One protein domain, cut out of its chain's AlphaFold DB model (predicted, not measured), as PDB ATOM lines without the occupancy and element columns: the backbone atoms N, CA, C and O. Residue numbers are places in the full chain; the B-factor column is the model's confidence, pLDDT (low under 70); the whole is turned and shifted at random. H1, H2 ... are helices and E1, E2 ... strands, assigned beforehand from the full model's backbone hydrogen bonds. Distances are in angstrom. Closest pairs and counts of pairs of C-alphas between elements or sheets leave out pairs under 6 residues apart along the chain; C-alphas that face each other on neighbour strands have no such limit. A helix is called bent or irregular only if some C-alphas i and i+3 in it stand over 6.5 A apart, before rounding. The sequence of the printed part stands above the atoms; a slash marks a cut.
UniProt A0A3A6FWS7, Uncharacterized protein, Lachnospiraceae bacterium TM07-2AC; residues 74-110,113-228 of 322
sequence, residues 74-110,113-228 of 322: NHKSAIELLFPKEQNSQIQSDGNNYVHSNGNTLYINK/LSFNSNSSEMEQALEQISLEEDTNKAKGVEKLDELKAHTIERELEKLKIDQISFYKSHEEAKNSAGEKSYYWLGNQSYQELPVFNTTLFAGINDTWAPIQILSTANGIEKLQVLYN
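Overview. This is residues 74 to 110 and 113 to 228 of the 322 residues of an uncharacterized protein of Lachnospiraceae bacterium TM07-2AC (UniProt A0A3A6FWS7). One broad, twisted antiparallel sheet has helices over both faces: H1 and H4 over one, H3 over the other. From the edge strand E1 the sheet runs through E2, E3, E4, E9 and E8 to E6, where it branches to E5 and E7; H2 only grazes it near E1 and E2. The printed part has 153 residues with four named helices and nine named strands, in the order H1 H2 E1 E2 E3 E4 H3 H4 E5 E6 E7 E8 E9, and its class is mixed, helices and strands. It is compact, with a radius of gyration of the C-alphas of 15.4 A, and rounded, spanning 43 by 39 by 29 A.

Along the chain. H1 is residues 75 to 82, with C-alpha 75 at (0.228, -9.256, 24.468). H2, residues 85 to 90, is irregular: C-alphas 86 and 89 are 8.2 A apart. E1 is residues 91 to 94, E2 97 to 100, E3 105 to 108 and E4 113 to 116. H3, residues 120 to 135, is 22.9 A long, and H4, residues 146 to 157, is 16.3 A. E5, residues 164 to 174, spans 25.8 A and bends by 74 degrees at residue 167. E6, residues 180 to 190, spans 30.4 A. E7 is residues 193 to 197, E8 211 to 216, and E9 219 to 225, ending at C-alpha 225 (6.515, -21.275, 23.379).

Arrangement. E1, E2 and E3 form a meander, each strand the antiparallel neighbour of the one before; N 92 and O 99 are 2.8 A apart, N 98 and O 106 2.8 A. E3 lies on one side of E4, with N 107 and O 114 2.8 A apart, and E9 on the other side, with N 115 and O 223 2.7 A apart. E8 and E9 are a hairpin, with N 214 to O 222 at 2.9 A. E5, E6 and E7 form another meander, with N 170 to O 183 at 2.9 A and N 190 to O 193 at 2.9 A. The pairing of E6 is staggered: with E8 over residues 182 to 186, where N 184 and O 213 are 2.8 A apart, and with E7 over residues 189 to 190. H1 and H4 are on the same face of the sheet; the closest C-alphas are those of Leu 82 and Ile 220, 6.6 A, for H1 and E9, and those of Glu 153 and Ile 164, 6.7 A, for H4 and E5. H3 is on the opposite face, with its Ala 125 and Glu 172 of E5 closest, C-alphas 5.8 A apart. In H1, H3 and H4 every O i to N i+4 pair is within hydrogen-bond range; H2 has 0 of 2, and 1 of 3 O i to N i+3 pairs.

Size, cuts and confidence. The farthest C-alphas, of Ser 89 and Lys 137, are 44.1 A apart. Residues 111 to 112 are not printed, with 8.4 A between C-alphas 110 and 113. The link from E7 to E8 is long, with 13 residues. The pLDDT is under 70 at residues 85 to 89, 128 to 143, 172 to 178 and 198 to 208.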
ATOM      1  N   ASN A  74      -1.835 -12.976  22.690       87.75
ATOM      2  CA  ASN A  74      -2.406 -11.753  23.224       87.75
ATOM      3  C   ASN A  74      -1.391 -11.088  24.161       87.75
ATOM      4  O   ASN A  74      -1.211 -11.530  25.294       87.75
ATOM      5  N   HIS A  75      -0.773 -10.000  23.699       89.94
ATOM      6  CA  HIS A  75       0.228  -9.256  24.468       89.94
ATOM      7  C   HIS A  75      -0.312  -8.786  25.825       89.94
ATOM      8  O   HIS A  75       0.372  -8.897  26.836       89.94
ATOM      9  N   LYS A  76      -1.562  -8.308  25.873       89.00
ATOM     10  CA  LYS A  76      -2.189  -7.847  27.117       89.00
ATOM     11  C   LYS A  76      -2.375  -9.001  28.103       89.00
ATOM     12  O   LYS A  76      -1.985  -8.859  29.256       89.00
ATOM     13  N   SER A  77      -2.920 -10.133  27.654       90.44
ATOM     14  CA  SER A  77      -3.086 -11.319  28.504       90.44
ATOM     15  C   SER A  77      -1.741 -11.853  28.999       90.44
ATOM     16  O   SER A  77      -1.635 -12.226  30.161       90.44
ATOM     17  N   ALA A  78      -0.715 -11.860  28.140       91.88
ATOM     18  CA  ALA A  78       0.634 -12.279  28.512       91.88
ATOM     19  C   ALA A  78       1.215 -11.370  29.597       91.88
ATOM     20  O   ALA A  78       1.719 -11.866  30.600       91.88
ATOM     21  N   ILE A  79       1.069 -10.050  29.447       90.38
ATOM     22  CA  ILE A  79       1.526  -9.098  30.459       90.38
ATOM     23  C   ILE A  79       0.773  -9.291  31.781       90.38
ATOM     24  O   ILE A  79       1.395  -9.349  32.835       90.38
ATOM     25  N   GLU A  80      -0.555  -9.420  31.734       88.62
ATOM     26  CA  GLU A  80      -1.396  -9.594  32.926       88.62
ATOM     27  C   GLU A  80      -1.149 -10.912  33.672       88.62
ATOM     28  O   GLU A  80      -1.399 -10.974  34.878       88.62
ATOM     29  N   LEU A  81      -0.710 -11.953  32.959       89.38
ATOM     30  CA  LEU A  81      -0.390 -13.256  33.534       89.38
ATOM     31  C   LEU A  81       1.029 -13.301  34.113       89.38
ATOM     32  O   LEU A  81       1.224 -13.873  35.182       89.38
ATOM     33  N   LEU A  82       2.008 -12.739  33.400       90.94
ATOM     34  CA  LEU A  82       3.435 -12.963  33.664       90.94
ATOM     35  C   LEU A  82       4.091 -11.834  34.470       90.94
ATOM     36  O   LEU A  82       5.117 -12.057  35.109       90.94
ATOM     37  N   PHE A  83       3.514 -10.627  34.476       86.38
ATOM     38  CA  PHE A  83       3.987  -9.532  35.325       86.38
ATOM     39  C   PHE A  83       3.068  -9.323  36.538       86.38
ATOM     40  O   PHE A  83       1.841  -9.400  36.419       86.38
ATOM     41  N   PRO A  84       3.627  -9.000  37.719       71.31
ATOM     42  CA  PRO A  84       2.833  -8.640  38.888       71.31
ATOM     43  C   PRO A  84       1.918  -7.437  38.610       71.31
ATOM     44  O   PRO A  84       2.381  -6.352  38.255       71.31
ATOM     45  N   LYS A  85       0.607  -7.601  38.845       66.62
ATOM     46  CA  LYS A  85      -0.434  -6.594  38.535       66.62
ATOM     47  C   LYS A  85      -0.177  -5.206  39.124       66.62
ATOM     48  O   LYS A  85      -0.591  -4.201  38.553       66.62
ATOM     49  N   GLU A  86       0.486  -5.150  40.272       60.94
ATOM     50  CA  GLU A  86       0.751  -3.923  41.028       60.94
ATOM     51  C   GLU A  86       1.847  -3.049  40.391       60.94
ATOM     52  O   GLU A  86       2.056  -1.919  40.829       60.94
ATOM     53  N   GLN A  87       2.539  -3.547  39.356       60.88
ATOM     54  CA  GLN A  87       3.757  -2.928  38.822       60.88
ATOM     55  C   GLN A  87       3.742  -2.738  37.293       60.88
ATOM     56  O   GLN A  87       4.735  -2.313  36.710       60.88
ATOM     57  N   ASN A  88       2.593  -2.933  36.628       66.06
ATOM     58  CA  ASN A  88       2.460  -2.792  35.167       66.06
ATOM     59  C   ASN A  88       2.907  -1.425  34.611       66.06
ATOM     60  O   ASN A  88       3.292  -1.331  33.448       66.06
ATOM     61  N   SER A  89       2.882  -0.359  35.419       65.75
ATOM     62  CA  SER A  89       3.370   0.974  35.030       65.75
ATOM     63  C   SER A  89       4.893   1.064  34.865       65.75
ATOM     64  O   SER A  89       5.385   2.071  34.364       65.75
ATOM     65  N   GLN A  90       5.637   0.035  35.277       74.62
ATOM     66  CA  GLN A  90       7.100  -0.027  35.236       74.62
ATOM     67  C   GLN A  90       7.630  -0.860  34.059       74.62
ATOM     68  O   GLN A  90       8.828  -1.136  33.987       74.62
ATOM     69  N   ILE A  91       6.745  -1.268  33.146       81.56
ATOM     70  CA  ILE A  91       7.105  -2.011  31.942       81.56
ATOM     71  C   ILE A  91       7.500  -1.018  30.850       81.56
ATOM     72  O   ILE A  91       6.704  -0.179  30.426       81.56
ATOM     73  N   GLN A  92       8.730  -1.144  30.370       86.00
ATOM     74  CA  GLN A  92       9.191  -0.513  29.140       86.00
ATOM     75  C   GLN A  92       8.917  -1.462  27.974       86.00
ATOM     76  O   GLN A  92       9.163  -2.661  28.091       86.00
ATOM     77  N   SER A  93       8.409  -0.940  26.855       86.69
ATOM     78  CA  SER A  93       8.096  -1.746  25.673       86.69
ATOM     79  C   SER A  93       8.720  -1.179  24.404       86.69
ATOM     80  O   SER A  93       8.558   0.011  24.133       86.69
ATOM     81  N   ASP A  94       9.319  -2.045  23.591       85.62
ATOM     82  CA  ASP A  94       9.753  -1.750  22.223       85.62
ATOM     83  C   ASP A  94       9.174  -2.797  21.263       85.62
ATOM     84  O   ASP A  94       9.769  -3.849  21.008       85.62
ATOM     85  N   GLY A  95       7.943  -2.535  20.807       85.94
ATOM     86  CA  GLY A  95       7.171  -3.408  19.921       85.94
ATOM     87  C   GLY A  95       6.893  -4.784  20.530       85.94
ATOM     88  O   GLY A  95       5.874  -4.987  21.188       85.94
ATOM     89  N   ASN A  96       7.819  -5.710  20.295       91.31
ATOM     90  CA  ASN A  96       7.754  -7.113  20.698       91.31
ATOM     91  C   ASN A  96       8.470  -7.399  22.025       91.31
ATOM     92  O   ASN A  96       8.276  -8.469  22.594       91.31
ATOM     93  N   ASN A  97       9.297  -6.470  22.510       93.06
ATOM     94  CA  ASN A  97      10.064  -6.617  23.746       93.06
ATOM     95  C   ASN A  97       9.400  -5.854  24.892       93.06
ATOM     96  O   ASN A  97       9.045  -4.688  24.729       93.06
ATOM     97  N   TYR A  98       9.311  -6.481  26.060       92.81
ATOM     98  CA  TYR A  98       8.806  -5.905  27.301       92.81
ATOM     99  C   TYR A  98       9.804  -6.175  28.423       92.81
ATOM    100  O   TYR A  98      10.146  -7.325  28.692       92.81
ATOM    101  N   VAL A  99      10.260  -5.117  29.087       92.12
ATOM    102  CA  VAL A  99      11.228  -5.196  30.185       92.12
ATOM    103  C   VAL A  99      10.658  -4.477  31.390       92.12
ATOM    104  O   VAL A  99      10.295  -3.304  31.314       92.12
ATOM    105  N   HIS A 100      10.573  -5.180  32.509       90.00
ATOM    106  CA  HIS A 100      10.148  -4.602  33.774       90.00
ATOM    107  C   HIS A 100      11.359  -4.134  34.592       90.00
ATOM    108  O   HIS A 100      12.464  -4.656  34.455       90.00
ATOM    109  N   SER A 101      11.155  -3.149  35.467       85.19
ATOM    110  CA  SER A 101      12.200  -2.533  36.304       85.19
ATOM    111  C   SER A 101      12.984  -3.521  37.183       85.19
ATOM    112  O   SER A 101      14.145  -3.273  37.500       85.19
ATOM    113  N   ASN A 102      12.362  -4.639  37.569       85.25
ATOM    114  CA  ASN A 102      12.980  -5.713  38.353       85.25
ATOM    115  C   ASN A 102      13.873  -6.653  37.517       85.25
ATOM    116  O   ASN A 102      14.459  -7.572  38.082       85.25
ATOM    117  N   GLY A 103      13.967  -6.437  36.202       88.25
ATOM    118  CA  GLY A 103      14.747  -7.253  35.274       88.25
ATOM    119  C   GLY A 103      13.959  -8.352  34.560       88.25
ATOM    120  O   GLY A 103      14.526  -9.003  33.689       88.25
ATOM    121  N   ASN A 104      12.672  -8.559  34.867       91.75
ATOM    122  CA  ASN A 104      11.848  -9.526  34.135       91.75
ATOM    123  C   ASN A 104      11.715  -9.109  32.664       91.75
ATOM    124  O   ASN A 104      11.499  -7.932  32.354       91.75
ATOM    125  N   THR A 105      11.773 -10.089  31.766       94.38
ATOM    126  CA  THR A 105      11.701  -9.880  30.318       94.38
ATOM    127  C   THR A 105      10.606 -10.734  29.701       94.38
ATOM    128  O   THR A 105      10.427 -11.890  30.069       94.38
ATOM    129  N   LEU A 106       9.873 -10.158  28.753       95.56
ATOM    130  CA  LEU A 106       8.910 -10.846  27.901       95.56
ATOM    131  C   LEU A 106       9.164 -10.421  26.457       95.56
ATOM    132  O   LEU A 106       9.174  -9.233  26.144       95.56
ATOM    133  N   TYR A 107       9.323 -11.390  25.572       95.25
ATOM    134  CA  TYR A 107       9.378 -11.196  24.136       95.25
ATOM    135  C   TYR A 107       8.226 -11.944  23.476       95.25
ATOM    136  O   TYR A 107       7.993 -13.117  23.766       95.25
ATOM    137  N   ILE A 108       7.508 -11.263  22.588       93.44
ATOM    138  CA  ILE A 108       6.400 -11.833  21.823       93.44
ATOM    139  C   ILE A 108       6.603 -11.506  20.351       93.44
ATOM    140  O   ILE A 108       6.585 -10.342  19.967       93.44
ATOM    141  N   ASN A 109       6.739 -12.534  19.523       86.44
ATOM    142  CA  ASN A 109       6.670 -12.440  18.069       86.44
ATOM    143  C   ASN A 109       5.398 -13.150  17.554       86.44
ATOM    144  O   ASN A 109       4.532 -13.530  18.341       86.44
ATOM    145  N   LYS A 110       5.245 -13.291  16.231       80.31
ATOM    146  CA  LYS A 110       4.063 -13.855  15.559       80.31
ATOM    147  C   LYS A 110       3.591 -15.171  16.193       80.31
ATOM    148  O   LYS A 110       2.402 -15.297  16.473       80.31
ATOM    149  N   LEU A 113       6.845 -16.962  21.867       94.25
ATOM    150  CA  LEU A 113       6.757 -16.238  23.137       94.25
ATOM    151  C   LEU A 113       7.862 -16.712  24.079       94.25
ATOM    152  O   LEU A 113       8.065 -17.911  24.251       94.25
ATOM    153  N   SER A 114       8.548 -15.771  24.725       95.00
ATOM    154  CA  SER A 114       9.552 -16.068  25.746       95.00
ATOM    155  C   SER A 114       9.444 -15.103  26.908       95.00
ATOM    156  O   SER A 114       9.476 -13.893  26.717       95.00
ATOM    157  N   PHE A 115       9.334 -15.638  28.112       95.12
ATOM    158  CA  PHE A 115       9.352 -14.901  29.358       95.12
ATOM    159  C   PHE A 115      10.408 -15.484  30.277       95.12
ATOM    160  O   PHE A 115      10.464 -16.701  30.461       95.12
ATOM    161  N   ASN A 116      11.195 -14.599  30.882       93.25
ATOM    162  CA  ASN A 116      12.146 -14.943  31.924       93.25
ATOM    163  C   ASN A 116      12.029 -13.926  33.055       93.25
ATOM    164  O   ASN A 116      12.170 -12.714  32.851       93.25
ATOM    165  N   SER A 117      11.781 -14.434  34.251       91.50
ATOM    166  CA  SER A 117      11.934 -13.684  35.487       91.50
ATOM    167  C   SER A 117      13.416 -13.448  35.802       91.50
ATOM    168  O   SER A 117      14.292 -14.197  35.371       91.50
ATOM    169  N   ASN A 118      13.693 -12.404  36.578       89.62
ATOM    170  CA  ASN A 118      15.010 -12.120  37.146       89.62
ATOM    171  C   ASN A 118      15.060 -12.526  38.635       89.62
ATOM    172  O   ASN A 118      15.552 -11.779  39.482       89.62
ATOM    173  N   SER A 119      14.449 -13.665  38.976       85.69
ATOM    174  CA  SER A 119      14.403 -14.193  40.343       85.69
ATOM    175  C   SER A 119      15.593 -15.113  40.632       85.69
ATOM    176  O   SER A 119      16.150 -15.750  39.737       85.69
ATOM    177  N   SER A 120      15.968 -15.224  41.909       81.62
ATOM    178  CA  SER A 120      16.984 -16.189  42.353       81.62
ATOM    179  C   SER A 120      16.562 -17.638  42.112       81.62
ATOM    180  O   SER A 120      17.395 -18.510  41.888       81.62
ATOM    181  N   GLU A 121      15.260 -17.899  42.159       77.75
ATOM    182  CA  GLU A 121      14.646 -19.195  41.913       77.75
ATOM    183  C   GLU A 121      14.840 -19.630  40.458       77.75
ATOM    184  O   GLU A 121      15.139 -20.795  40.201       77.75
ATOM    185  N   MET A 122      14.717 -18.693  39.515       81.88
ATOM    186  CA  MET A 122      15.000 -18.925  38.100       81.88
ATOM    187  C   MET A 122      16.481 -19.231  37.858       81.88
ATOM    188  O   MET A 122      16.802 -20.187  37.154       81.88
ATOM    189  N   GLU A 123      17.383 -18.463  38.471       81.00
ATOM    190  CA  GLU A 123      18.831 -18.682  38.361       81.00
ATOM    191  C   GLU A 123      19.236 -20.074  38.880       81.00
ATOM    192  O   GLU A 123      19.927 -20.818  38.186       81.00
ATOM    193  N   GLN A 124      18.723 -20.469  40.051       76.88
ATOM    194  CA  GLN A 124      18.985 -21.787  40.643       76.88
ATOM    195  C   GLN A 124      18.454 -22.938  39.781       76.88
ATOM    196  O   GLN A 124      19.147 -23.940  39.610       76.88
ATOM    197  N   ALA A 125      17.246 -22.803  39.226       74.69
ATOM    198  CA  ALA A 125      16.667 -23.831  38.366       74.69
ATOM    199  C   ALA A 125      17.473 -24.012  37.066       74.69
ATOM    200  O   ALA A 125      17.715 -25.138  36.643       74.69
ATOM    201  N   LEU A 126      17.940 -22.922  36.444       74.50
ATOM    202  CA  LEU A 126      18.776 -23.010  35.241       74.50
ATOM    203  C   LEU A 126      20.132 -23.675  35.514       74.50
ATOM    204  O   LEU A 126      20.595 -24.466  34.691       74.50
ATOM    205  N   GLU A 127      20.758 -23.387  36.658       73.94
ATOM    206  CA  GLU A 127      22.009 -24.041  37.062       73.94
ATOM    207  C   GLU A 127      21.812 -25.554  37.242       73.94
ATOM    208  O   GLU A 127      22.627 -26.351  36.776       73.94
ATOM    209  N   GLN A 128      20.702 -25.968  37.859       68.38
ATOM    210  CA  GLN A 128      20.373 -27.383  38.038       68.38
ATOM    211  C   GLN A 128      20.137 -28.101  36.707       68.38
ATOM    212  O   GLN A 128      20.731 -29.158  36.491       68.38
ATOM    213  N   ILE A 129      19.362 -27.504  35.794       68.94
ATOM    214  CA  ILE A 129      19.129 -28.050  34.448       68.94
ATOM    215  C   ILE A 129      20.461 -28.231  33.707       68.94
ATOM    216  O   ILE A 129      20.733 -29.314  33.190       68.94
ATOM    217  N   SER A 130      21.333 -27.216  33.725       67.44
ATOM    218  CA  SER A 130      22.648 -27.277  33.073       67.44
ATOM    219  C   SER A 130      23.530 -28.399  33.638       67.44
ATOM    220  O   SER A 130      24.183 -29.116  32.883       67.44
ATOM    221  N   LEU A 131      23.541 -28.590  34.961       61.56
ATOM    222  CA  LEU A 131      24.306 -29.664  35.606       61.56
ATOM    223  C   LEU A 131      23.742 -31.062  35.287       61.56
ATOM    224  O   LEU A 131      24.492 -32.046  35.247       61.56
ATOM    225  N   GLU A 132      22.429 -31.184  35.091       62.53
ATOM    226  CA  GLU A 132      21.788 -32.443  34.693       62.53
ATOM    227  C   GLU A 132      22.080 -32.800  33.227       62.53
ATOM    228  O   GLU A 132      22.402 -33.962  32.951       62.53
ATOM    229  N   GLU A 133      22.068 -31.817  32.320       61.44
ATOM    230  CA  GLU A 133      22.467 -31.986  30.913       61.44
ATOM    231  C   GLU A 133      23.928 -32.469  30.795       61.44
ATOM    232  O   GLU A 133      24.207 -33.435  30.081       61.44
ATOM    233  N   ASP A 134      24.850 -31.893  31.575       52.41
ATOM    234  CA  ASP A 134      26.280 -32.245  31.550       52.41
ATOM    235  C   ASP A 134      26.594 -33.639  32.121       52.41
ATOM    236  O   ASP A 134      27.618 -34.250  31.793       52.41
ATOM    237  N   THR A 135      25.746 -34.174  33.004       47.44
ATOM    238  CA  THR A 135      26.059 -35.416  33.730       47.44
ATOM    239  C   THR A 135      25.493 -36.684  33.099       47.44
ATOM    240  O   THR A 135      25.799 -37.771  33.604       47.44
ATOM    241  N   ASN A 136      24.706 -36.600  32.013       45.62
ATOM    242  CA  ASN A 136      24.023 -37.750  31.386       45.62
ATOM    243  C   ASN A 136      23.314 -38.660  32.415       45.62
ATOM    244  O   ASN A 136      23.098 -39.857  32.196       45.62
ATOM    245  N   LYS A 137      22.976 -38.118  33.591       39.94
ATOM    246  CA  LYS A 137      22.277 -38.863  34.623       39.94
ATOM    247  C   LYS A 137      20.810 -38.783  34.280       39.94
ATOM    248  O   LYS A 137      20.143 -37.804  34.580       39.94
ATOM    249  N   ALA A 138      20.321 -39.875  33.706       37.78
ATOM    250  CA  ALA A 138      18.920 -40.242  33.702       37.78
ATOM    251  C   ALA A 138      18.395 -40.287  35.150       37.78
ATOM    252  O   ALA A 138      18.263 -41.355  35.751       37.78
ATOM    253  N   LYS A 139      18.102 -39.130  35.749       39.75
ATOM    254  CA  LYS A 139      17.063 -39.080  36.765       39.75
ATOM    255  C   LYS A 139      15.787 -39.420  36.022       39.75
ATOM    256  O   LYS A 139      15.417 -38.757  35.055       39.75
ATOM    257  N   GLY A 140      15.217 -40.560  36.404       40.41
ATOM    258  CA  GLY A 140      13.989 -41.062  35.821       40.41
ATOM    259  C   GLY A 140      12.961 -39.947  35.803       40.41
ATOM    260  O   GLY A 140      12.835 -39.227  36.790       40.41
ATOM    261  N   VAL A 141      12.278 -39.821  34.667       45.81
ATOM    262  CA  VAL A 141      11.055 -39.038  34.515       45.81
ATOM    263  C   VAL A 141      10.248 -39.207  35.797       45.81
ATOM    264  O   VAL A 141       9.735 -40.299  36.066       45.81
ATOM    265  N   GLU A 142      10.201 -38.170  36.636       54.38
ATOM    266  CA  GLU A 142       9.281 -38.206  37.756       54.38
ATOM    267  C   GLU A 142       7.885 -38.263  37.152       54.38
ATOM    268  O   GLU A 142       7.573 -37.579  36.174       54.38
ATOM    269  N   LYS A 143       7.070 -39.176  37.680       59.69
ATOM    270  CA  LYS A 143       5.708 -39.390  37.209       59.69
ATOM    271  C   LYS A 143       5.001 -38.035  37.163       59.69
ATOM    272  O   LYS A 143       4.872 -37.397  38.205       59.69
ATOM    273  N   LEU A 144       4.561 -37.641  35.968       71.31
ATOM    274  CA  LEU A 144       3.876 -36.376  35.722       71.31
ATOM    275  C   LEU A 144       2.777 -36.176  36.774       71.31
ATOM    276  O   LEU A 144       1.884 -37.015  36.920       71.31
ATOM    277  N   ASP A 145       2.859 -35.077  37.522       78.56
ATOM    278  CA  ASP A 145       1.788 -34.676  38.430       78.56
ATOM    279  C   ASP A 145       0.653 -34.083  37.588       78.56
ATOM    280  O   ASP A 145       0.631 -32.887  37.289       78.56
ATOM    281  N   GLU A 146      -0.266 -34.952  37.161       81.44
ATOM    282  CA  GLU A 146      -1.357 -34.597  36.250       81.44
ATOM    283  C   GLU A 146      -2.171 -33.405  36.771       81.44
ATOM    284  O   GLU A 146      -2.540 -32.532  35.994       81.44
ATOM    285  N   LEU A 147      -2.416 -33.293  38.082       84.81
ATOM    286  CA  LEU A 147      -3.199 -32.181  38.633       84.81
ATOM    287  C   LEU A 147      -2.488 -30.828  38.460       84.81
ATOM    288  O   LEU A 147      -3.133 -29.809  38.176       84.81
ATOM    289  N   LYS A 148      -1.163 -30.804  38.629       85.19
ATOM    290  CA  LYS A 148      -0.361 -29.595  38.404       85.19
ATOM    291  C   LYS A 148      -0.257 -29.263  36.921       85.19
ATOM    292  O   LYS A 148      -0.459 -28.100  36.579       85.19
ATOM    293  N   ALA A 149      -0.063 -30.263  36.060       86.56
ATOM    294  CA  ALA A 149      -0.100 -30.096  34.606       86.56
ATOM    295  C   ALA A 149      -1.406 -29.412  34.148       86.56
ATOM    296  O   ALA A 149      -1.351 -28.332  33.561       86.56
ATOM    297  N   HIS A 150      -2.570 -29.926  34.566       89.25
ATOM    298  CA  HIS A 150      -3.880 -29.321  34.265       89.25
ATOM    299  C   HIS A 150      -4.053 -27.903  34.834       89.25
ATOM    300  O   HIS A 150      -4.893 -27.122  34.381       89.25
ATOM    301  N   THR A 151      -3.323 -27.548  35.890       90.06
ATOM    302  CA  THR A 151      -3.357 -26.182  36.429       90.06
ATOM    303  C   THR A 151      -2.561 -25.235  35.543       90.06
ATOM    304  O   THR A 151      -3.064 -24.163  35.221       90.06
ATOM    305  N   ILE A 152      -1.379 -25.651  35.089       90.81
ATOM    306  CA  ILE A 152      -0.559 -24.877  34.155       90.81
ATOM    307  C   ILE A 152      -1.248 -24.732  32.793       90.81
ATOM    308  O   ILE A 152      -1.298 -23.628  32.258       90.81
ATOM    309  N   GLU A 153      -1.852 -25.798  32.264       92.25
ATOM    310  CA  GLU A 153      -2.629 -25.762  31.015       92.25
ATOM    311  C   GLU A 153      -3.719 -24.682  31.056       92.25
ATOM    312  O   GLU A 153      -3.785 -23.838  30.166       92.25
ATOM    313  N   ARG A 154      -4.502 -24.615  32.142       90.81
ATOM    314  CA  ARG A 154      -5.547 -23.588  32.326       90.81
ATOM    315  C   ARG A 154      -5.003 -22.161  32.406       90.81
ATOM    316  O   ARG A 154      -5.702 -21.216  32.038       90.81
ATOM    317  N   GLU A 155      -3.790 -21.969  32.920       90.56
ATOM    318  CA  GLU A 155      -3.140 -20.655  32.892       90.56
ATOM    319  C   GLU A 155      -2.734 -20.279  31.460       90.56
ATOM    320  O   GLU A 155      -2.976 -19.151  31.029       90.56
ATOM    321  N   LEU A 156      -2.205 -21.235  30.692       92.50
ATOM    322  CA  LEU A 156      -1.800 -21.027  29.301       92.50
ATOM    323  C   LEU A 156      -2.981 -20.839  28.334       92.50
ATOM    324  O   LEU A 156      -2.876 -20.053  27.388       92.50
ATOM    325  N   GLU A 157      -4.147 -21.419  28.621       91.81
ATOM    326  CA  GLU A 157      -5.386 -21.156  27.876       91.81
ATOM    327  C   GLU A 157      -5.761 -19.662  27.874       91.81
ATOM    328  O   GLU A 157      -6.295 -19.148  26.886       91.81
ATOM    329  N   LYS A 158      -5.415 -18.906  28.931       89.62
ATOM    330  CA  LYS A 158      -5.636 -17.443  28.992       89.62
ATOM    331  C   LYS A 158      -4.810 -16.686  27.950       89.62
ATOM    332  O   LYS A 158      -5.176 -15.574  27.554       89.62
ATOM    333  N   LEU A 159      -3.715 -17.290  27.493       90.56
ATOM    334  CA  LEU A 159      -2.861 -16.798  26.413       90.56
ATOM    335  C   LEU A 159      -3.276 -17.337  25.039       90.56
ATOM    336  O   LEU A 159      -2.634 -16.999  24.044       90.56
ATOM    337  N   LYS A 160      -4.360 -18.126  24.974       91.00
ATOM    338  CA  LYS A 160      -4.781 -18.897  23.797       91.00
ATOM    339  C   LYS A 160      -3.711 -19.886  23.329       91.00
ATOM    340  O   LYS A 160      -3.493 -20.034  22.127       91.00
ATOM    341  N   ILE A 161      -3.017 -20.496  24.281       92.31
ATOM    342  CA  ILE A 161      -2.146 -21.638  24.034       92.31
ATOM    343  C   ILE A 161      -2.907 -22.841  24.574       92.31
ATOM    344  O   ILE A 161      -3.070 -22.980  25.784       92.31
ATOM    345  N   ASP A 162      -3.438 -23.654  23.672       91.31
ATOM    346  CA  ASP A 162      -4.293 -24.786  24.011       91.31
ATOM    347  C   ASP A 162      -3.723 -26.109  23.490       91.31
ATOM    348  O   ASP A 162      -2.704 -26.151  22.790       91.31
ATOM    349  N   GLN A 163      -4.389 -27.197  23.890       91.88
ATOM    350  CA  GLN A 163      -4.080 -28.568  23.480       91.88
ATOM    351  C   GLN A 163      -2.636 -28.979  23.799       91.88
ATOM    352  O   GLN A 163      -1.989 -29.684  23.032       91.88
ATOM    353  N   ILE A 164      -2.119 -28.541  24.944       91.25
ATOM    354  CA  ILE A 164      -0.761 -28.852  25.390       91.25
ATOM    355  C   ILE A 164      -0.707 -30.280  25.936       91.25
ATOM    356  O   ILE A 164      -1.628 -30.743  26.600       91.25
ATOM    357  N   SER A 165       0.393 -30.976  25.667       85.81
ATOM    358  CA  SER A 165       0.725 -32.255  26.280       85.81
ATOM    359  C   SER A 165       2.138 -32.191  26.851       85.81
ATOM    360  O   SER A 165       3.124 -32.096  26.109       85.81
ATOM    361  N   PHE A 166       2.235 -32.242  28.179       87.44
ATOM    362  CA  PHE A 166       3.515 -32.373  28.868       87.44
ATOM    363  C   PHE A 166       3.995 -33.818  28.837       87.44
ATOM    364  O   PHE A 166       3.242 -34.755  29.103       87.44
ATOM    365  N   TYR A 167       5.274 -33.994  28.527       79.50
ATOM    366  CA  TYR A 167       5.902 -35.311  28.442       79.50
ATOM    367  C   TYR A 167       7.018 -35.510  29.456       79.50
ATOM    368  O   TYR A 167       7.423 -36.646  29.701       79.50
ATOM    369  N   LYS A 168       7.490 -34.418  30.059       78.75
ATOM    370  CA  LYS A 168       8.487 -34.442  31.118       78.75
ATOM    371  C   LYS A 168       8.212 -33.323  32.114       78.75
ATOM    372  O   LYS A 168       7.785 -32.231  31.735       78.75
ATOM    373  N   SER A 169       8.478 -33.610  33.379       79.75
ATOM    374  CA  SER A 169       8.535 -32.614  34.440       79.75
ATOM    375  C   SER A 169       9.673 -32.948  35.391       79.75
ATOM    376  O   SER A 169       9.866 -34.123  35.711       79.75
ATOM    377  N   HIS A 170      10.374 -31.928  35.862       76.19
ATOM    378  CA  HIS A 170      11.418 -32.031  36.871       76.19
ATOM    379  C   HIS A 170      11.028 -31.219  38.104       76.19
ATOM    380  O   HIS A 170      10.548 -30.092  37.982       76.19
ATOM    381  N   GLU A 171      11.224 -31.788  39.290       75.06
ATOM    382  CA  GLU A 171      11.204 -31.026  40.537       75.06
ATOM    383  C   GLU A 171      12.607 -30.452  40.768       75.06
ATOM    384  O   GLU A 171      13.532 -31.188  41.107       75.06
ATOM    385  N   GLU A 172      12.765 -29.146  40.555       66.44
ATOM    386  CA  GLU A 172      14.085 -28.501  40.521       66.44
ATOM    387  C   GLU A 172      14.556 -28.129  41.938       66.44
ATOM    388  O   GLU A 172      15.599 -28.577  42.421       66.44
ATOM    389  N   ALA A 173      13.749 -27.387  42.701       61.16
ATOM    390  CA  ALA A 173      14.172 -26.922  44.017       61.16
ATOM    391  C   ALA A 173      13.016 -26.699  44.988       61.16
ATOM    392  O   ALA A 173      11.866 -26.484  44.609       61.16
ATOM    393  N   LYS A 174      13.353 -26.704  46.282       61.88
ATOM    394  CA  LYS A 174      12.520 -26.090  47.312       61.88
ATOM    395  C   LYS A 174      13.042 -24.686  47.572       61.88
ATOM    396  O   LYS A 174      14.224 -24.539  47.875       61.88
ATOM    397  N   ASN A 175      12.178 -23.680  47.498       61.78
ATOM    398  CA  ASN A 175      12.544 -22.334  47.933       61.78
ATOM    399  C   ASN A 175      12.853 -22.316  49.447       61.78
ATOM    400  O   ASN A 175      12.675 -23.309  50.160       61.78
ATOM    401  N   SER A 176      13.299 -21.172  49.967       57.56
ATOM    402  CA  SER A 176      13.600 -21.002  51.401       57.56
ATOM    403  C   SER A 176      12.403 -21.282  52.329       57.56
ATOM    404  O   SER A 176      12.601 -21.593  53.504       57.56
ATOM    405  N   ALA A 177      11.175 -21.239  51.800       61.34
ATOM    406  CA  ALA A 177       9.934 -21.597  52.487       61.34
ATOM    407  C   ALA A 177       9.558 -23.093  52.365       61.34
ATOM    408  O   ALA A 177       8.582 -23.538  52.969       61.34
ATOM    409  N   GLY A 178      10.337 -23.894  51.632       67.62
ATOM    410  CA  GLY A 178      10.106 -25.324  51.426       67.62
ATOM    411  C   GLY A 178       9.161 -25.668  50.268       67.62
ATOM    412  O   GLY A 178       8.835 -26.846  50.090       67.62
ATOM    413  N   GLU A 179       8.721 -24.678  49.489       75.56
ATOM    414  CA  GLU A 179       7.799 -24.846  48.365       75.56
ATOM    415  C   GLU A 179       8.544 -25.293  47.112       75.56
ATOM    416  O   GLU A 179       9.621 -24.791  46.806       75.56
ATOM    417  N   LYS A 180       7.957 -26.246  46.389       79.31
ATOM    418  CA  LYS A 180       8.588 -26.913  45.249       79.31
ATOM    419  C   LYS A 180       8.404 -26.114  43.957       79.31
ATOM    420  O   LYS A 180       7.301 -25.635  43.691       79.31
ATOM    421  N   SER A 181       9.453 -26.039  43.149       82.06
ATOM    422  CA  SER A 181       9.408 -25.587  41.760       82.06
ATOM    423  C   SER A 181       9.333 -26.774  40.800       82.06
ATOM    424  O   SER A 181       9.799 -27.873  41.106       82.06
ATOM    425  N   TYR A 182       8.721 -26.543  39.641       85.25
ATOM    426  CA  TYR A 182       8.553 -27.549  38.598       85.25
ATOM    427  C   TYR A 182       8.955 -26.989  37.245       85.25
ATOM    428  O   TYR A 182       8.451 -25.937  36.846       85.25
ATOM    429  N   TYR A 183       9.818 -27.716  36.544       85.62
ATOM    430  CA  TYR A 183      10.189 -27.431  35.170       85.62
ATOM    431  C   TYR A 183       9.491 -28.413  34.227       85.62
ATOM    432  O   TYR A 183       9.680 -29.623  34.332       85.62
ATOM    433  N   TRP A 184       8.634 -27.902  33.347       87.62
ATOM    434  CA  TRP A 184       7.754 -28.671  32.469       87.62
ATOM    435  C   TRP A 184       8.209 -28.568  31.022       87.62
ATOM    436  O   TRP A 184       8.476 -27.466  30.543       87.62
ATOM    437  N   LEU A 185       8.197 -29.701  30.321       86.31
ATOM    438  CA  LEU A 185       8.499 -29.793  28.896       86.31
ATOM    439  C   LEU A 185       7.319 -30.412  28.154       86.31
ATOM    440  O   LEU A 185       6.783 -31.456  28.554       86.31
ATOM    441  N   GLY A 186       6.897 -29.757  27.078       87.94
ATOM    442  CA  GLY A 186       5.695 -30.137  26.351       87.94
ATOM    443  C   GLY A 186       5.691 -29.721  24.888       87.94
ATOM    444  O   GLY A 186       6.594 -29.049  24.394       87.94
ATOM    445  N   ASN A 187       4.623 -30.132  24.214       89.94
ATOM    446  CA  ASN A 187       4.269 -29.723  22.858       89.94
ATOM    447  C   ASN A 187       2.785 -29.352  22.833       89.94
ATOM    448  O   ASN A 187       2.024 -29.820  23.683       89.94
ATOM    449  N   GLN A 188       2.338 -28.611  21.819       92.81
ATOM    450  CA  GLN A 188       0.935 -28.741  21.424       92.81
ATOM    451  C   GLN A 188       0.684 -30.152  20.876       92.81
ATOM    452  O   GLN A 188       1.596 -30.832  20.403       92.81
ATOM    453  N   SER A 189      -0.557 -30.604  20.957       93.50
ATOM    454  CA  SER A 189      -0.989 -31.934  20.561       93.50
ATOM    455  C   SER A 189      -2.284 -31.858  19.765       93.50
ATOM    456  O   SER A 189      -3.128 -31.002  20.003       93.50
ATOM    457  N   TYR A 190      -2.450 -32.772  18.818       93.81
ATOM    458  CA  TYR A 190      -3.685 -32.943  18.065       93.81
ATOM    459  C   TYR A 190      -4.024 -34.430  18.025       93.81
ATOM    460  O   TYR A 190      -3.164 -35.263  17.748       93.81
ATOM    461  N   GLN A 191      -5.269 -34.777  18.371       92.31
ATOM    462  CA  GLN A 191      -5.691 -36.168  18.601       92.31
ATOM    463  C   GLN A 191      -4.726 -36.946  19.515       92.31
ATOM    464  O   GLN A 191      -4.430 -38.112  19.265       92.31
ATOM    465  N   GLU A 192      -4.241 -36.290  20.580       91.50
ATOM    466  CA  GLU A 192      -3.267 -36.824  21.552       91.50
ATOM    467  C   GLU A 192      -1.875 -37.149  20.974       91.50
ATOM    468  O   GLU A 192      -1.003 -37.628  21.700       91.50
ATOM    469  N   LEU A 193      -1.632 -36.867  19.692       92.25
ATOM    470  CA  LEU A 193      -0.301 -36.946  19.106       92.25
ATOM    471  C   LEU A 193       0.424 -35.611  19.277       92.25
ATOM    472  O   LEU A 193      -0.173 -34.558  19.034       92.25
ATOM    473  N   PRO A 194       1.701 -35.630  19.686       91.94
ATOM    474  CA  PRO A 194       2.505 -34.423  19.749       91.94
ATOM    475  C   PRO A 194       2.659 -33.808  18.355       91.94
ATOM    476  O   PRO A 194       2.831 -34.510  17.358       91.94
ATOM    477  N   VAL A 195       2.587 -32.484  18.303       92.38
ATOM    478  CA  VAL A 195       2.782 -31.684  17.094       92.38
ATOM    479  C   VAL A 195       4.167 -31.064  17.156       92.38
ATOM    480  O   VAL A 195       4.525 -30.563  18.217       92.38
ATOM    481  N   PHE A 196       4.913 -31.049  16.052       87.38
ATOM    482  CA  PHE A 196       6.183 -30.323  15.933       87.38
ATOM    483  C   PHE A 196       6.309 -29.602  14.584       87.38
ATOM    484  O   PHE A 196       5.553 -29.858  13.647       87.38
ATOM    485  N   ASN A 197       7.275 -28.687  14.499       81.75
ATOM    486  CA  ASN A 197       7.572 -27.869  13.323       81.75
ATOM    487  C   ASN A 197       8.964 -28.214  12.755       81.75
ATOM    488  O   ASN A 197       9.886 -28.493  13.521       81.75
ATOM    489  N   THR A 198       9.103 -28.152  11.426       65.75
ATOM    490  CA  THR A 198      10.334 -28.386  10.647       65.75
ATOM    491  C   THR A 198      11.564 -27.623  11.143       65.75
ATOM    492  O   THR A 198      12.641 -28.199  11.204       65.75
ATOM    493  N   THR A 199      11.432 -26.346  11.512       58.84
ATOM    494  CA  THR A 199      12.580 -25.459  11.803       58.84
ATOM    495  C   THR A 199      13.183 -25.644  13.191       58.84
ATOM    496  O   THR A 199      14.248 -25.108  13.484       58.84
ATOM    497  N   LEU A 200      12.502 -26.378  14.068       55.00
ATOM    498  CA  LEU A 200      12.863 -26.505  15.483       55.00
ATOM    499  C   LEU A 200      13.264 -27.932  15.851       55.00
ATOM    500  O   LEU A 200      13.472 -28.252  17.021       55.00
ATOM    501  N   PHE A 201      13.377 -28.797  14.848       56.72
ATOM    502  CA  PHE A 201      13.755 -30.183  15.018       56.72
ATOM    503  C   PHE A 201      15.285 -30.316  15.094       56.72
ATOM    504  O   PHE A 201      15.940 -30.798  14.179       56.72
ATOM    505  N   ALA A 202      15.874 -29.862  16.202       48.09
ATOM    506  CA  ALA A 202      17.318 -29.941  16.462       48.09
ATOM    507  C   ALA A 202      17.722 -31.199  17.263       48.09
ATOM    508  O   ALA A 202      18.758 -31.224  17.928       48.09
ATOM    509  N   GLY A 203      16.896 -32.248  17.218       52.56
ATOM    510  CA  GLY A 203      16.948 -33.355  18.167       52.56
ATOM    511  C   GLY A 203      15.944 -33.150  19.299       52.56
ATOM    512  O   GLY A 203      15.771 -32.037  19.788       52.56
ATOM    513  N   ILE A 204      15.290 -34.221  19.755       50.31
ATOM    514  CA  ILE A 204      14.486 -34.211  20.993       50.31
ATOM    515  C   ILE A 204      15.452 -34.170  22.192       50.31
ATOM    516  O   ILE A 204      15.552 -35.125  22.961       50.31
ATOM    517  N   ASN A 205      16.236 -33.100  22.311       56.72
ATOM    518  CA  ASN A 205      16.842 -32.735  23.580       56.72
ATOM    519  C   ASN A 205      15.912 -31.741  24.282       56.72
ATOM    520  O   ASN A 205      15.153 -30.993  23.661       56.72
ATOM    521  N   ASP A 206      15.919 -31.794  25.605       66.06
ATOM    522  CA  ASP A 206      15.000 -31.017  26.431       66.06
ATOM    523  C   ASP A 206      15.220 -29.501  26.276       66.06
ATOM    524  O   ASP A 206      14.282 -28.714  26.425       66.06
ATOM    525  N   THR A 207      16.427 -29.107  25.864       64.56
ATOM    526  CA  THR A 207      16.848 -27.732  25.589       64.56
ATOM    527  C   THR A 207      15.997 -27.047  24.512       64.56
ATOM    528  O   THR A 207      15.735 -25.847  24.620       64.56
ATOM    529  N   TRP A 208      15.511 -27.790  23.510       67.25
ATOM    530  CA  TRP A 208      14.688 -27.267  22.407       67.25
ATOM    531  C   TRP A 208      13.211 -27.660  22.491       67.25
ATOM    532  O   TRP A 208      12.477 -27.503  21.515       67.25
ATOM    533  N   ALA A 209      12.744 -28.130  23.655       81.12
ATOM    534  CA  ALA A 209      11.331 -28.444  23.844       81.12
ATOM    535  C   ALA A 209      10.444 -27.249  23.419       81.12
ATOM    536  O   ALA A 209      10.677 -26.125  23.890       81.12
ATOM    537  N   PRO A 210       9.428 -27.459  22.559       87.25
ATOM    538  CA  PRO A 210       8.594 -26.378  22.042       87.25
ATOM    539  C   PRO A 210       7.861 -25.576  23.104       87.25
ATOM    540  O   PRO A 210       7.630 -24.382  22.915       87.25
ATOM    541  N   ILE A 211       7.512 -26.218  24.216       90.75
ATOM    542  CA  ILE A 211       6.955 -25.562  25.391       90.75
ATOM    543  C   ILE A 211       7.849 -25.877  26.585       90.75
ATOM    544  O   ILE A 211       8.021 -27.045  26.935       90.75
ATOM    545  N   GLN A 212       8.376 -24.831  27.222       90.81
ATOM    546  CA  GLN A 212       9.139 -24.930  28.468       90.81
ATOM    547  C   GLN A 212       8.545 -24.000  29.509       90.81
ATOM    548  O   GLN A 212       8.297 -22.827  29.219       90.81
ATOM    549  N   ILE A 213       8.348 -24.498  30.726       91.88
ATOM    550  CA  ILE A 213       7.735 -23.712  31.796       91.88
ATOM    551  C   ILE A 213       8.463 -23.983  33.097       91.88
ATOM    552  O   ILE A 213       8.528 -25.129  33.518       91.88
ATOM    553  N   LEU A 214       8.942 -22.940  33.767       89.69
ATOM    554  CA  LEU A 214       9.322 -23.028  35.175       89.69
ATOM    555  C   LEU A 214       8.196 -22.416  36.001       89.69
ATOM    556  O   LEU A 214       7.933 -21.219  35.894       89.69
ATOM    557  N   SER A 215       7.529 -23.232  36.812       89.44
ATOM    558  CA  SER A 215       6.482 -22.787  37.733       89.44
ATOM    559  C   SER A 215       6.938 -22.923  39.181       89.44
ATOM    560  O   SER A 215       7.419 -23.987  39.579       89.44
ATOM    561  N   THR A 216       6.727 -21.883  39.976       85.19
ATOM    562  CA  THR A 216       6.977 -21.832  41.420       85.19
ATOM    563  C   THR A 216       5.681 -21.501  42.162       85.19
ATOM    564  O   THR A 216       4.628 -21.286  41.555       85.19
ATOM    565  N   ALA A 217       5.741 -21.424  43.492       81.88
ATOM    566  CA  ALA A 217       4.629 -20.920  44.296       81.88
ATOM    567  C   ALA A 217       4.257 -19.456  43.979       81.88
ATOM    568  O   ALA A 217       3.115 -19.056  44.204       81.88
ATOM    569  N   ASN A 218       5.190 -18.678  43.416       79.06
ATOM    570  CA  ASN A 218       4.978 -17.278  43.043       79.06
ATOM    571  C   ASN A 218       4.397 -17.110  41.630       79.06
ATOM    572  O   ASN A 218       4.048 -15.996  41.241       79.06
ATOM    573  N   GLY A 219       4.256 -18.205  40.877       86.75
ATOM    574  CA  GLY A 219       3.721 -18.211  39.523       86.75
ATOM    575  C   GLY A 219       4.716 -18.752  38.504       86.75
ATOM    576  O   GLY A 219       5.545 -19.610  38.800       86.75
ATOM    577  N   ILE A 220       4.586 -18.292  37.265       91.44
ATOM    578  CA  ILE A 220       5.462 -18.686  36.163       91.44
ATOM    579  C   ILE A 220       6.727 -17.823  36.222       91.44
ATOM    580  O   ILE A 220       6.637 -16.605  36.127       91.44
ATOM    581  N   GLU A 221       7.894 -18.455  36.349       90.94
ATOM    582  CA  GLU A 221       9.218 -17.810  36.345       90.94
ATOM    583  C   GLU A 221       9.895 -17.890  34.967       90.94
ATOM    584  O   GLU A 221      10.716 -17.037  34.632       90.94
ATOM    585  N   LYS A 222       9.536 -18.898  34.158       92.12
ATOM    586  CA  LYS A 222       9.943 -19.060  32.754       92.12
ATOM    587  C   LYS A 222       8.763 -19.560  31.938       92.12
ATOM    588  O   LYS A 222       8.092 -20.496  32.365       92.12
ATOM    589  N   LEU A 223       8.561 -18.994  30.754       94.44
ATOM    590  CA  LEU A 223       7.659 -19.540  29.740       94.44
ATOM    591  C   LEU A 223       8.295 -19.374  28.367       94.44
ATOM    592  O   LEU A 223       8.544 -18.253  27.945       94.44
ATOM    593  N   GLN A 224       8.523 -20.473  27.663       93.12
ATOM    594  CA  GLN A 224       8.898 -20.475  26.256       93.12
ATOM    595  C   GLN A 224       7.845 -21.238  25.468       93.12
ATOM    596  O   GLN A 224       7.438 -22.323  25.876       93.12
ATOM    597  N   VAL A 225       7.430 -20.668  24.342       93.25
ATOM    598  CA  VAL A 225       6.515 -21.275  23.379       93.25
ATOM    599  C   VAL A 225       7.078 -20.995  21.997       93.25
ATOM    600  O   VAL A 225       7.140 -19.835  21.592       93.25
ATOM    601  N   LEU A 226       7.534 -22.034  21.300       88.94
ATOM    602  CA  LEU A 226       8.204 -21.873  20.011       88.94
ATOM    603  C   LEU A 226       7.238 -21.681  18.836       88.94
ATOM    604  O   LEU A 226       7.581 -21.008  17.868       88.94
ATOM    605  N   TYR A 227       6.041 -22.257  18.941       89.69
ATOM    606  CA  TYR A 227       4.928 -22.060  18.019       89.69
ATOM    607  C   TYR A 227       3.602 -22.133  18.774       89.69
ATOM    608  O   TYR A 227       3.483 -22.809  19.798       89.69
ATOM    609  N   ASN A 228       2.587 -21.467  18.231       92.62
ATOM    610  CA  ASN A 228       1.215 -21.555  18.711       92.62
ATOM    611  C   ASN A 228       0.268 -21.709  17.521       92.62
ATOM    612  O   ASN A 228       0.181 -20.822  16.670       92.62
TER     613      ASN A 228